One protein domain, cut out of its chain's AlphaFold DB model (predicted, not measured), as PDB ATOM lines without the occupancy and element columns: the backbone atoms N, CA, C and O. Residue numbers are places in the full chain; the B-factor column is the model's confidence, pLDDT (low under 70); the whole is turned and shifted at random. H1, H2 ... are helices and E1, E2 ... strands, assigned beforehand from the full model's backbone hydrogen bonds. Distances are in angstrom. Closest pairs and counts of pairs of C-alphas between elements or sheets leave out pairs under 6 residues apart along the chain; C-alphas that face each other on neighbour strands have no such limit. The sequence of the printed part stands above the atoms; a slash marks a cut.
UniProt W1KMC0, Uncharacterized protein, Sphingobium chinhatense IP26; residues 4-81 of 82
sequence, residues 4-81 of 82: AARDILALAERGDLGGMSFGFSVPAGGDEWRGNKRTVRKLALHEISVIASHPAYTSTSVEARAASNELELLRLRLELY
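Overview. This is residues 4 to 81 of the 82 residues of an uncharacterized protein of Sphingobium chinhatense IP26 (UniProt W1KMC0). A ribbon of two antiparallel strands, E1 and E4, makes the middle; the antiparallel hairpin of E2 and E3 lies beyond one end, H1 near the other, and residues 66 to 81, with H2, stick out. The 78 printed residues, mixed in class, hold two named helices and four named strands, ordered H1, E1, E2, E3, E4, H2. The whole is only just extended, close to loose, with radius of gyration of the C-alphas 17.4 A and spans of 47 by 34 by 20 A.

Along the chain. Find C-alpha 19 at (204.585, 195.697, 195.002): E1, residues 19 to 25, runs 20.2 A from there. E4 is residues 44 to 51, 20.4 A; E2 31 to 34; E3 37 to 40; H1 4 to 14, 15.5 A. H2, residues 70 to 79, ends at (211.402, 183.170, 223.491).

Arrangement. Between E1 and E4, at 158 degrees, find N 21 and O 49 within hydrogen-bond range, 2.9 A. In hairpin E2 and E3, N 32 and O 39 are 2.9 A apart. H1 and E4 come closest at the C-alphas of Ile 8 and Val 50, 7.7 A. H1 and H2 are apart; in both, every O i to N i+4 pair is within hydrogen-bond range.

Size, cuts and confidence. The farthest C-alphas, Gly 35 and Leu 71, are 49.4 A apart. The printed part has no cut; link E4 to H2 is long. Residues 67 to 68, 73 and 80 to 81 have pLDDT under 70.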
ATOM      1  N   ALA A   4     216.395 207.796 198.522       84.25
ATOM      2  CA  ALA A   4     215.597 206.667 198.056       84.25
ATOM      3  C   ALA A   4     215.120 205.745 199.193       84.25
ATOM      4  O   ALA A   4     213.973 205.307 199.184       84.25
ATOM      5  N   ALA A   5     215.966 205.461 200.192       82.81
ATOM      6  CA  ALA A   5     215.575 204.618 201.323       82.81
ATOM      7  C   ALA A   5     214.510 205.293 202.203       82.81
ATOM      8  O   ALA A   5     213.564 204.633 202.631       82.81
ATOM      9  N   ARG A   6     214.638 206.605 202.443       88.50
ATOM     10  CA  ARG A   6     213.648 207.381 203.205       88.50
ATOM     11  C   ARG A   6     212.325 207.501 202.464       88.50
ATOM     12  O   ARG A   6     211.278 207.350 203.082       88.50
ATOM     13  N   ASP A   7     212.373 207.700 201.151       87.81
ATOM     14  CA  ASP A   7     211.175 207.787 200.320       87.81
ATOM     15  C   ASP A   7     210.415 206.454 200.325       87.81
ATOM     16  O   ASP A   7     209.210 206.434 200.562       87.81
ATOM     17  N   ILE A   8     211.116 205.325 200.162       86.38
ATOM     18  CA  ILE A   8     210.507 203.987 200.241       86.38
ATOM     19  C   ILE A   8     209.901 203.735 201.626       86.38
ATOM     20  O   ILE A   8     208.794 203.206 201.710       86.38
ATOM     21  N   LEU A   9     210.587 204.126 202.704       87.88
ATOM     22  CA  LEU A   9     210.053 203.991 204.060       87.88
ATOM     23  C   LEU A   9     208.779 204.823 204.248       87.88
ATOM     24  O   LEU A   9     207.786 204.299 204.741       87.88
ATOM     25  N   ALA A  10     208.761 206.072 203.783       89.06
ATOM     26  CA  ALA A  10     207.581 206.930 203.867       89.06
ATOM     27  C   ALA A  10     206.391 206.380 203.058       89.06
ATOM     28  O   ALA A  10     205.238 206.522 203.467       89.06
ATOM     29  N   LEU A  11     206.649 205.739 201.909       86.56
ATOM     30  CA  LEU A  11     205.616 205.014 201.162       86.56
ATOM     31  C   LEU A  11     205.103 203.797 201.946       86.56
ATOM     32  O   LEU A  11     203.897 203.559 201.971       86.56
ATOM     33  N   ALA A  12     205.997 203.058 202.609       86.12
ATOM     34  CA  ALA A  12     205.642 201.915 203.450       86.12
ATOM     35  C   ALA A  12     204.745 202.325 204.623       86.12
ATOM     36  O   ALA A  12     203.688 201.735 204.823       86.12
ATOM     37  N   GLU A  13     205.146 203.360 205.362       86.81
ATOM     38  CA  GLU A  13     204.421 203.877 206.527       86.81
ATOM     39  C   GLU A  13     203.023 204.386 206.162       86.81
ATOM     40  O   GLU A  13     202.091 204.259 206.955       86.81
ATOM     41  N   ARG A  14     202.855 204.924 204.946       87.00
ATOM     42  CA  ARG A  14     201.556 205.386 204.441       87.00
ATOM     43  C   ARG A  14     200.673 204.261 203.886       87.00
ATOM     44  O   ARG A  14     199.475 204.471 203.731       87.00
ATOM     45  N   GLY A  15     201.239 203.083 203.619       81.81
ATOM     46  CA  GLY A  15     200.534 201.970 202.974       81.81
ATOM     47  C   GLY A  15     200.449 202.085 201.446       81.81
ATOM     48  O   GLY A  15     199.625 201.418 200.829       81.81
ATOM     49  N   ASP A  16     201.313 202.896 200.833       84.62
ATOM     50  CA  ASP A  16     201.299 203.218 199.397       84.62
ATOM     51  C   ASP A  16     202.234 202.322 198.561       84.62
ATOM     52  O   ASP A  16     202.549 202.615 197.403       84.62
ATOM     53  N   LEU A  17     202.736 201.229 199.138       83.56
ATOM     54  CA  LEU A  17     203.568 200.277 198.410       83.56
ATOM     55  C   LEU A  17     202.700 199.332 197.572       83.56
ATOM     56  O   LEU A  17     201.967 198.510 198.110       83.56
ATOM     57  N   GLY A  18     202.823 199.424 196.246       81.38
ATOM     58  CA  GLY A  18     202.058 198.599 195.305       81.38
ATOM     59  C   GLY A  18     202.608 197.184 195.102       81.38
ATOM     60  O   GLY A  18     201.839 196.248 194.911       81.38
ATOM     61  N   GLY A  19     203.932 197.001 195.135       87.12
ATOM     62  CA  GLY A  19     204.585 195.697 195.002       87.12
ATOM     63  C   GLY A  19     206.026 195.792 194.508       87.12
ATOM     64  O   GLY A  19     206.681 196.830 194.630       87.12
ATOM     65  N   MET A  20     206.539 194.699 193.941       89.69
ATOM     66  CA  MET A  20     207.935 194.583 193.521       89.69
ATOM     67  C   MET A  20     208.083 194.088 192.077       89.69
ATOM     68  O   MET A  20     207.305 193.275 191.580       89.69
ATOM     69  N   SER A  21     209.123 194.572 191.400       90.81
ATOM     70  CA  SER A  21     209.556 194.081 190.088       90.81
ATOM     71  C   SER A  21     210.990 193.568 190.137       90.81
ATOM     72  O   SER A  21     211.809 194.048 190.921       90.81
ATOM     73  N   PHE A  22     211.271 192.582 189.285       92.94
ATOM     74  CA  PHE A  22     212.557 191.899 189.199       92.94
ATOM     75  C   PHE A  22     213.053 191.929 187.755       92.94
ATOM     76  O   PHE A  22     212.364 191.435 186.858       92.94
ATOM     77  N   GLY A  23     214.256 192.453 187.545       93.50
ATOM     78  CA  GLY A  23     214.992 192.299 186.297       93.50
ATOM     79  C   GLY A  23     215.894 191.077 186.393       93.50
ATOM     80  O   GLY A  23     216.763 191.012 187.261       93.50
ATOM     81  N   PHE A  24     215.691 190.081 185.530       96.62
ATOM     82  CA  PHE A  24     216.484 188.851 185.536       96.62
ATOM     83  C   PHE A  24     216.646 188.257 184.139       96.62
ATOM     84  O   PHE A  24     215.831 188.479 183.244       96.62
ATOM     85  N   SER A  25     217.682 187.437 183.973       97.25
ATOM     86  CA  SER A  25     217.829 186.545 182.824       97.25
ATOM     87  C   SER A  25     217.656 185.092 183.252       97.25
ATOM     88  O   SER A  25     217.896 184.720 184.401       97.25
ATOM     89  N   VAL A  26     217.209 184.253 182.321       97.56
ATOM     90  CA  VAL A  26     217.014 182.822 182.562       97.56
ATOM     91  C   VAL A  26     218.112 182.060 181.817       97.56
ATOM     92  O   VAL A  26     218.197 182.194 180.596       97.56
ATOM     93  N   PRO A  27     218.987 181.302 182.509       96.88
ATOM     94  CA  PRO A  27     219.984 180.466 181.849       96.88
ATOM     95  C   PRO A  27     219.319 179.306 181.097       96.88
ATOM     96  O   PRO A  27     218.170 178.956 181.366       96.88
ATOM     97  N   ALA A  28     220.058 178.660 180.191       96.25
ATOM     98  CA  ALA A  28     219.568 177.484 179.473       96.25
ATOM     99  C   ALA A  28     219.058 176.401 180.447       96.25
ATOM    100  O   ALA A  28     219.728 176.069 181.427       96.25
ATOM    101  N   GLY A  29     217.852 175.881 180.188       96.44
ATOM    102  CA  GLY A  29     217.168 174.919 181.062       96.44
ATOM    103  C   GLY A  29     216.616 175.508 182.370       96.44
ATOM    104  O   GLY A  29     216.206 174.757 183.251       96.44
ATOM    105  N   GLY A  30     216.629 176.835 182.532       97.00
ATOM    106  CA  GLY A  30     216.143 177.522 183.729       97.00
ATOM    107  C   GLY A  30     214.633 177.749 183.767       97.00
ATOM    108  O   GLY A  30     214.103 178.073 184.831       97.00
ATOM    109  N   ASP A  31     213.929 177.562 182.653       97.81
ATOM    110  CA  ASP A  31     212.479 177.664 182.550       97.81
ATOM    111  C   ASP A  31     211.852 176.567 181.683       97.81
ATOM    112  O   ASP A  31     212.511 175.858 180.927       97.81
ATOM    113  N   GLU A  32     210.539 176.435 181.823       97.88
ATOM    114  CA  GLU A  32     209.700 175.529 181.051       97.88
ATOM    115  C   GLU A  32     208.441 176.274 180.602       97.88
ATOM    116  O   GLU A  32     207.802 176.973 181.396       97.88
ATOM    117  N   TRP A  33     208.056 176.090 179.340       96.38
ATOM    118  CA  TRP A  33     206.792 176.584 178.800       96.38
ATOM    119  C   TRP A  33     205.780 175.448 178.682       96.38
ATOM    120  O   TRP A  33     206.073 174.389 178.132       96.38
ATOM    121  N   ARG A  34     204.559 175.688 179.165       97.00
ATOM    122  CA  ARG A  34     203.387 174.829 178.957       97.00
ATOM    123  C   ARG A  34     202.263 175.676 178.375       97.00
ATOM    124  O   ARG A  34     201.553 176.361 179.110       97.00
ATOM    125  N   GLY A  35     202.141 175.669 177.048       96.19
ATOM    126  CA  GLY A  35     201.257 176.594 176.336       96.19
ATOM    127  C   GLY A  35     201.676 178.045 176.584       96.19
ATOM    128  O   GLY A  35     202.817 178.415 176.326       96.19
ATOM    129  N   ASN A  36     200.769 178.852 177.136       95.94
ATOM    130  CA  ASN A  36     201.022 180.250 177.504       95.94
ATOM    131  C   ASN A  36     201.608 180.432 178.918       95.94
ATOM    132  O   ASN A  36     201.865 181.562 179.331       95.94
ATOM    133  N   LYS A  37     201.810 179.350 179.679       95.00
ATOM    134  CA  LYS A  37     202.343 179.414 181.042       95.00
ATOM    135  C   LYS A  37     203.846 179.143 181.053       95.00
ATOM    136  O   LYS A  37     204.276 178.034 180.739       95.00
ATOM    137  N   ARG A  38     204.630 180.126 181.502       94.81
ATOM    138  CA  ARG A  38     206.072 179.998 181.764       94.81
ATOM    139  C   ARG A  38     206.325 179.694 183.237       94.81
ATOM    140  O   ARG A  38     205.830 180.405 184.105       94.81
ATOM    141  N   THR A  39     207.121 178.670 183.522       96.19
ATOM    142  CA  THR A  39     207.604 178.355 184.872       96.19
ATOM    143  C   THR A  39     209.111 178.547 184.913       96.19
ATOM    144  O   THR A  39     209.829 177.800 184.262       96.19
ATOM    145  N   VAL A  40     209.595 179.525 185.678       95.94
ATOM    146  CA  VAL A  40     211.032 179.783 185.862       95.94
ATOM    147  C   VAL A  40     211.496 179.109 187.154       95.94
ATOM    148  O   VAL A  40     210.938 179.365 188.217       95.94
ATOM    149  N   ARG A  41     212.493 178.224 187.066       97.00
ATOM    150  CA  ARG A  41     213.073 177.467 188.195       97.00
ATOM    151  C   ARG A  41     214.492 177.903 188.547       97.00
ATOM    152  O   ARG A  41     214.930 177.693 189.672       97.00
ATOM    153  N   LYS A  42     215.210 178.493 187.592       97.00
ATOM    154  CA  LYS A  42     216.548 179.057 187.786       97.00
ATOM    155  C   LYS A  42     216.638 180.370 187.026       97.00
ATOM    156  O   LYS A  42     216.254 180.428 185.864       97.00
ATOM    157  N   LEU A  43     217.158 181.406 187.672       96.75
ATOM    158  CA  LEU A  43     217.367 182.722 187.075       96.75
ATOM    159  C   LEU A  43     218.623 183.380 187.646       96.75
ATOM    160  O   LEU A  43     219.086 183.009 188.724       96.75
ATOM    161  N   ALA A  44     219.160 184.346 186.909       96.81
ATOM    162  CA  ALA A  44     220.165 185.287 187.379       96.81
ATOM    163  C   ALA A  44     219.480 186.640 187.605       96.81
ATOM    164  O   ALA A  44     219.011 187.258 186.649       96.81
ATOM    165  N   LEU A  45     219.377 187.053 188.871       95.69
ATOM    166  CA  LEU A  45     218.769 188.321 189.269       95.69
ATOM    167  C   LEU A  45     219.763 189.465 189.046       95.69
ATOM    168  O   LEU A  45     220.888 189.395 189.535       95.69
ATOM    169  N   HIS A  46     219.328 190.506 188.341       95.19
ATOM    170  CA  HIS A  46     220.135 191.696 188.052       95.19
ATOM    171  C   HIS A  46     219.719 192.870 188.925       95.19
ATOM    172  O   HIS A  46     220.567 193.565 189.473       95.19
ATOM    173  N   GLU A  47     218.411 193.072 189.078       92.69
ATOM    174  CA  GLU A  47     217.875 194.206 189.820       92.69
ATOM    175  C   GLU A  47     216.520 193.907 190.454       92.69
ATOM    176  O   GLU A  47     215.754 193.045 190.006       92.69
ATOM    177  N   ILE A  48     216.234 194.679 191.497       90.19
ATOM    178  CA  ILE A  48     214.949 194.721 192.178       90.19
ATOM    179  C   ILE A  48     214.480 196.166 192.267       90.19
ATOM    180  O   ILE A  48     215.283 197.080 192.441       90.19
ATOM    181  N   SER A  49     213.179 196.386 192.137       89.44
ATOM    182  CA  SER A  49     212.584 197.717 192.252       89.44
ATOM    183  C   SER A  49     211.242 197.647 192.958       89.44
ATOM    184  O   SER A  49     210.404 196.802 192.642       89.44
ATOM    185  N   VAL A  50     211.042 198.560 193.903       88.62
ATOM    186  CA  VAL A  50     209.761 198.775 194.575       88.62
ATOM    187  C   VAL A  50     208.893 199.644 193.671       88.62
ATOM    188  O   VAL A  50     209.310 200.728 193.268       88.62
ATOM    189  N   ILE A  51     207.701 199.164 193.328       85.44
ATOM    190  CA  ILE A  51     206.784 199.825 192.395       85.44
ATOM    191  C   ILE A  51     205.511 200.209 193.149       85.44
ATOM    192  O   ILE A  51     204.829 199.350 193.696       85.44
ATOM    193  N   ALA A  52     205.172 201.499 193.163       80.25
ATOM    194  CA  ALA A  52     204.004 202.004 193.888       80.25
ATOM    195  C   ALA A  52     202.657 201.680 193.210       80.25
ATOM    196  O   ALA A  52     201.640 201.616 193.885       80.25
ATOM    197  N   SER A  53     202.627 201.485 191.886       81.25
ATOM    198  CA  SER A  53     201.379 201.363 191.117       81.25
ATOM    199  C   SER A  53     201.162 199.974 190.505       81.25
ATOM    200  O   SER A  53     200.416 199.171 191.053       81.25
ATOM    201  N   HIS A  54     201.805 199.683 189.371       81.50
ATOM    202  CA  HIS A  54     201.558 198.482 188.567       81.50
ATOM    203  C   HIS A  54     202.827 197.621 188.463       81.50
ATOM    204  O   HIS A  54     203.563 197.729 187.479       81.50
ATOM    205  N   PRO A  55     203.135 196.789 189.473       85.62
ATOM    206  CA  PRO A  55     204.267 195.874 189.394       85.62
ATOM    207  C   PRO A  55     204.039 194.819 188.303       85.62
ATOM    208  O   PRO A  55     202.922 194.342 188.105       85.62
ATOM    209  N   ALA A  56     205.117 194.388 187.642       85.38
ATOM    210  CA  ALA A  56     205.055 193.304 186.654       85.38
ATOM    211  C   ALA A  56     204.608 191.962 187.273       85.38
ATOM    212  O   ALA A  56     204.089 191.091 186.575       85.38
ATOM    213  N   TYR A  57     204.800 191.804 188.586       84.25
ATOM    214  CA  TYR A  57     204.434 190.620 189.355       84.25
ATOM    215  C   TYR A  57     203.445 191.010 190.457       84.25
ATOM    216  O   TYR A  57     203.832 191.450 191.536       84.25
ATOM    217  N   THR A  58     202.152 190.840 190.184       82.25
ATOM    218  CA  THR A  58     201.061 191.293 191.065       82.25
ATOM    219  C   THR A  58     200.953 190.516 192.375       82.25
ATOM    220  O   THR A  58     200.443 191.039 193.355       82.25
ATOM    221  N   SER A  59     201.456 189.281 192.429       83.62
ATOM    222  CA  SER A  59     201.483 188.453 193.645       83.62
ATOM    223  C   SER A  59     202.687 188.731 194.555       83.62
ATOM    224  O   SER A  59     203.114 187.840 195.288       83.62
ATOM    225  N   THR A  60     203.279 189.922 194.482       82.62
ATOM    226  CA  THR A  60     204.407 190.311 195.337       82.62
ATOM    227  C   THR A  60     203.942 191.245 196.442       82.62
ATOM    228  O   THR A  60     203.086 192.095 196.222       82.62
ATOM    229  N   SER A  61     204.526 191.101 197.628       80.06
ATOM    230  CA  SER A  61     204.396 192.064 198.717       80.06
ATOM    231  C   SER A  61     205.770 192.605 199.092       80.06
ATOM    232  O   SER A  61     206.801 191.968 198.862       80.06
ATOM    233  N   VAL A  62     205.780 193.809 199.649       82.31
ATOM    234  CA  VAL A  62     206.973 194.450 200.191       82.31
ATOM    235  C   VAL A  62     206.589 195.101 201.509       82.31
ATOM    236  O   VAL A  62     205.550 195.746 201.615       82.31
ATOM    237  N   GLU A  63     207.420 194.909 202.523       80.50
ATOM    238  CA  GLU A  63     207.181 195.422 203.867       80.50
ATOM    239  C   GLU A  63     208.467 196.046 204.390       80.50
ATOM    240  O   GLU A  63     209.554 195.476 204.243       80.50
ATOM    241  N   ALA A  64     208.346 197.211 205.026       80.31
ATOM    242  CA  ALA A  64     209.442 197.751 205.811       80.31
ATOM    243  C   ALA A  64     209.681 196.836 207.016       80.31
ATOM    244  O   ALA A  64     208.752 196.427 207.713       80.31
ATOM    245  N   ARG A  65     210.946 196.507 207.267       77.38
ATOM    246  CA  ARG A  65     211.356 195.688 208.407       77.38
ATOM    247  C   ARG A  65     212.446 196.425 209.155       77.38
ATOM    248  O   ARG A  65     213.338 197.004 208.537       77.38
ATOM    249  N   ALA A  66     212.378 196.389 210.483       77.31
ATOM    250  CA  ALA A  66     213.496 196.830 211.298       77.31
ATOM    251  C   ALA A  66     214.728 196.005 210.908       77.31
ATOM    252  O   ALA A  66     214.634 194.783 210.751       77.31
ATOM    253  N   ALA A  67     215.870 196.672 210.736       66.69
ATOM    254  CA  ALA A  67     217.144 195.985 210.627       66.69
ATOM    255  C   ALA A  67     217.361 195.255 211.952       66.69
ATOM    256  O   ALA A  67     217.701 195.864 212.964       66.69
ATOM    257  N   SER A  68     217.064 193.962 211.958       59.16
ATOM    258  CA  SER A  68     217.145 193.157 213.157       59.16
ATOM    259  C   SER A  68     218.605 193.096 213.578       59.16
ATOM    260  O   SER A  68     219.438 192.550 212.846       59.16
ATOM    261  N   ASN A  69     218.928 193.678 214.729       70.06
ATOM    262  CA  ASN A  69     220.245 193.465 215.301       70.06
ATOM    263  C   ASN A  69     220.355 191.976 215.691       70.06
ATOM    264  O   ASN A  69     219.365 191.334 216.050       70.06
ATOM    265  N   GLU A  70     221.546 191.399 215.567       70.75
ATOM    266  CA  GLU A  70     221.758 189.956 215.758       70.75
ATOM    267  C   GLU A  70     221.303 189.481 217.155       70.75
ATOM    268  O   GLU A  70     220.784 188.375 217.314       70.75
ATOM    269  N   LEU A  71     221.391 190.362 218.159       71.94
ATOM    270  CA  LEU A  71     220.944 190.115 219.534       71.94
ATOM    271  C   LEU A  71     219.413 190.063 219.669       71.94
ATOM    272  O   LEU A  71     218.889 189.312 220.490       71.94
ATOM    273  N   GLU A  72     218.687 190.834 218.870       73.88
ATOM    274  CA  GLU A  72     217.227 190.900 218.848       73.88
ATOM    275  C   GLU A  72     216.637 189.667 218.157       73.88
ATOM    276  O   GLU A  72     215.679 189.082 218.662       73.88
ATOM    277  N   LEU A  73     217.291 189.173 217.097       68.50
ATOM    278  CA  LEU A  73     216.976 187.864 216.509       68.50
ATOM    279  C   LEU A  73     217.226 186.717 217.495       68.50
ATOM    280  O   LEU A  73     216.408 185.802 217.596       68.50
ATOM    281  N   LEU A  74     218.343 186.761 218.230       74.50
ATOM    282  CA  LEU A  74     218.665 185.758 219.247       74.50
ATOM    283  C   LEU A  74     217.651 185.767 220.398       74.50
ATOM    284  O   LEU A  74     217.232 184.695 220.837       74.50
ATOM    285  N   ARG A  75     217.207 186.948 220.852       75.69
ATOM    286  CA  ARG A  75     216.143 187.079 221.862       75.69
ATOM    287  C   ARG A  75     214.829 186.462 221.399       75.69
ATOM    288  O   ARG A  75     214.306 185.596 222.094       75.69
ATOM    289  N   LEU A  76     214.345 186.844 220.215       74.38
ATOM    290  CA  LEU A  76     213.104 186.306 219.647       74.38
ATOM    291  C   LEU A  76     213.169 184.781 219.477       74.38
ATOM    292  O   LEU A  76     212.195 184.075 219.729       74.38
ATOM    293  N   ARG A  77     214.336 184.247 219.097       71.94
ATOM    294  CA  ARG A  77     214.547 182.802 218.970       71.94
ATOM    295  C   ARG A  77     214.493 182.080 220.314       71.94
ATOM    296  O   ARG A  77     213.938 180.992 220.370       71.94
ATOM    297  N   LEU A  78     215.051 182.656 221.379       79.31
ATOM    298  CA  LEU A  78     215.018 182.067 222.723       79.31
ATOM    299  C   LEU A  78     213.613 182.082 223.342       79.31
ATOM    300  O   LEU A  78     213.272 181.159 224.076       79.31
ATOM    301  N   GLU A  79     212.798 183.094 223.038       78.75
ATOM    302  CA  GLU A  79     211.402 183.170 223.491       78.75
ATOM    303  C   GLU A  79     210.502 182.118 222.831       78.75
ATOM    304  O   GLU A  79     209.583 181.626 223.472       78.75
ATOM    305  N   LEU A  80     210.803 181.701 221.596       67.25
ATOM    306  CA  LEU A  80     210.084 180.630 220.893       67.25
ATOM    307  C   LEU A  80     210.352 179.214 221.441       67.25
ATOM    308  O   LEU A  80     209.620 178.289 221.097       67.25
ATOM    309  N   TYR A  81     211.396 179.026 222.255       66.94
ATOM    310  CA  TYR A  81     211.751 177.737 222.874       66.94
ATOM    311  C   TYR A  81     211.435 177.679 224.378       66.94
ATOM    312  O   TYR A  81     211.921 176.781 225.070       66.94
TER     313      TYR A  81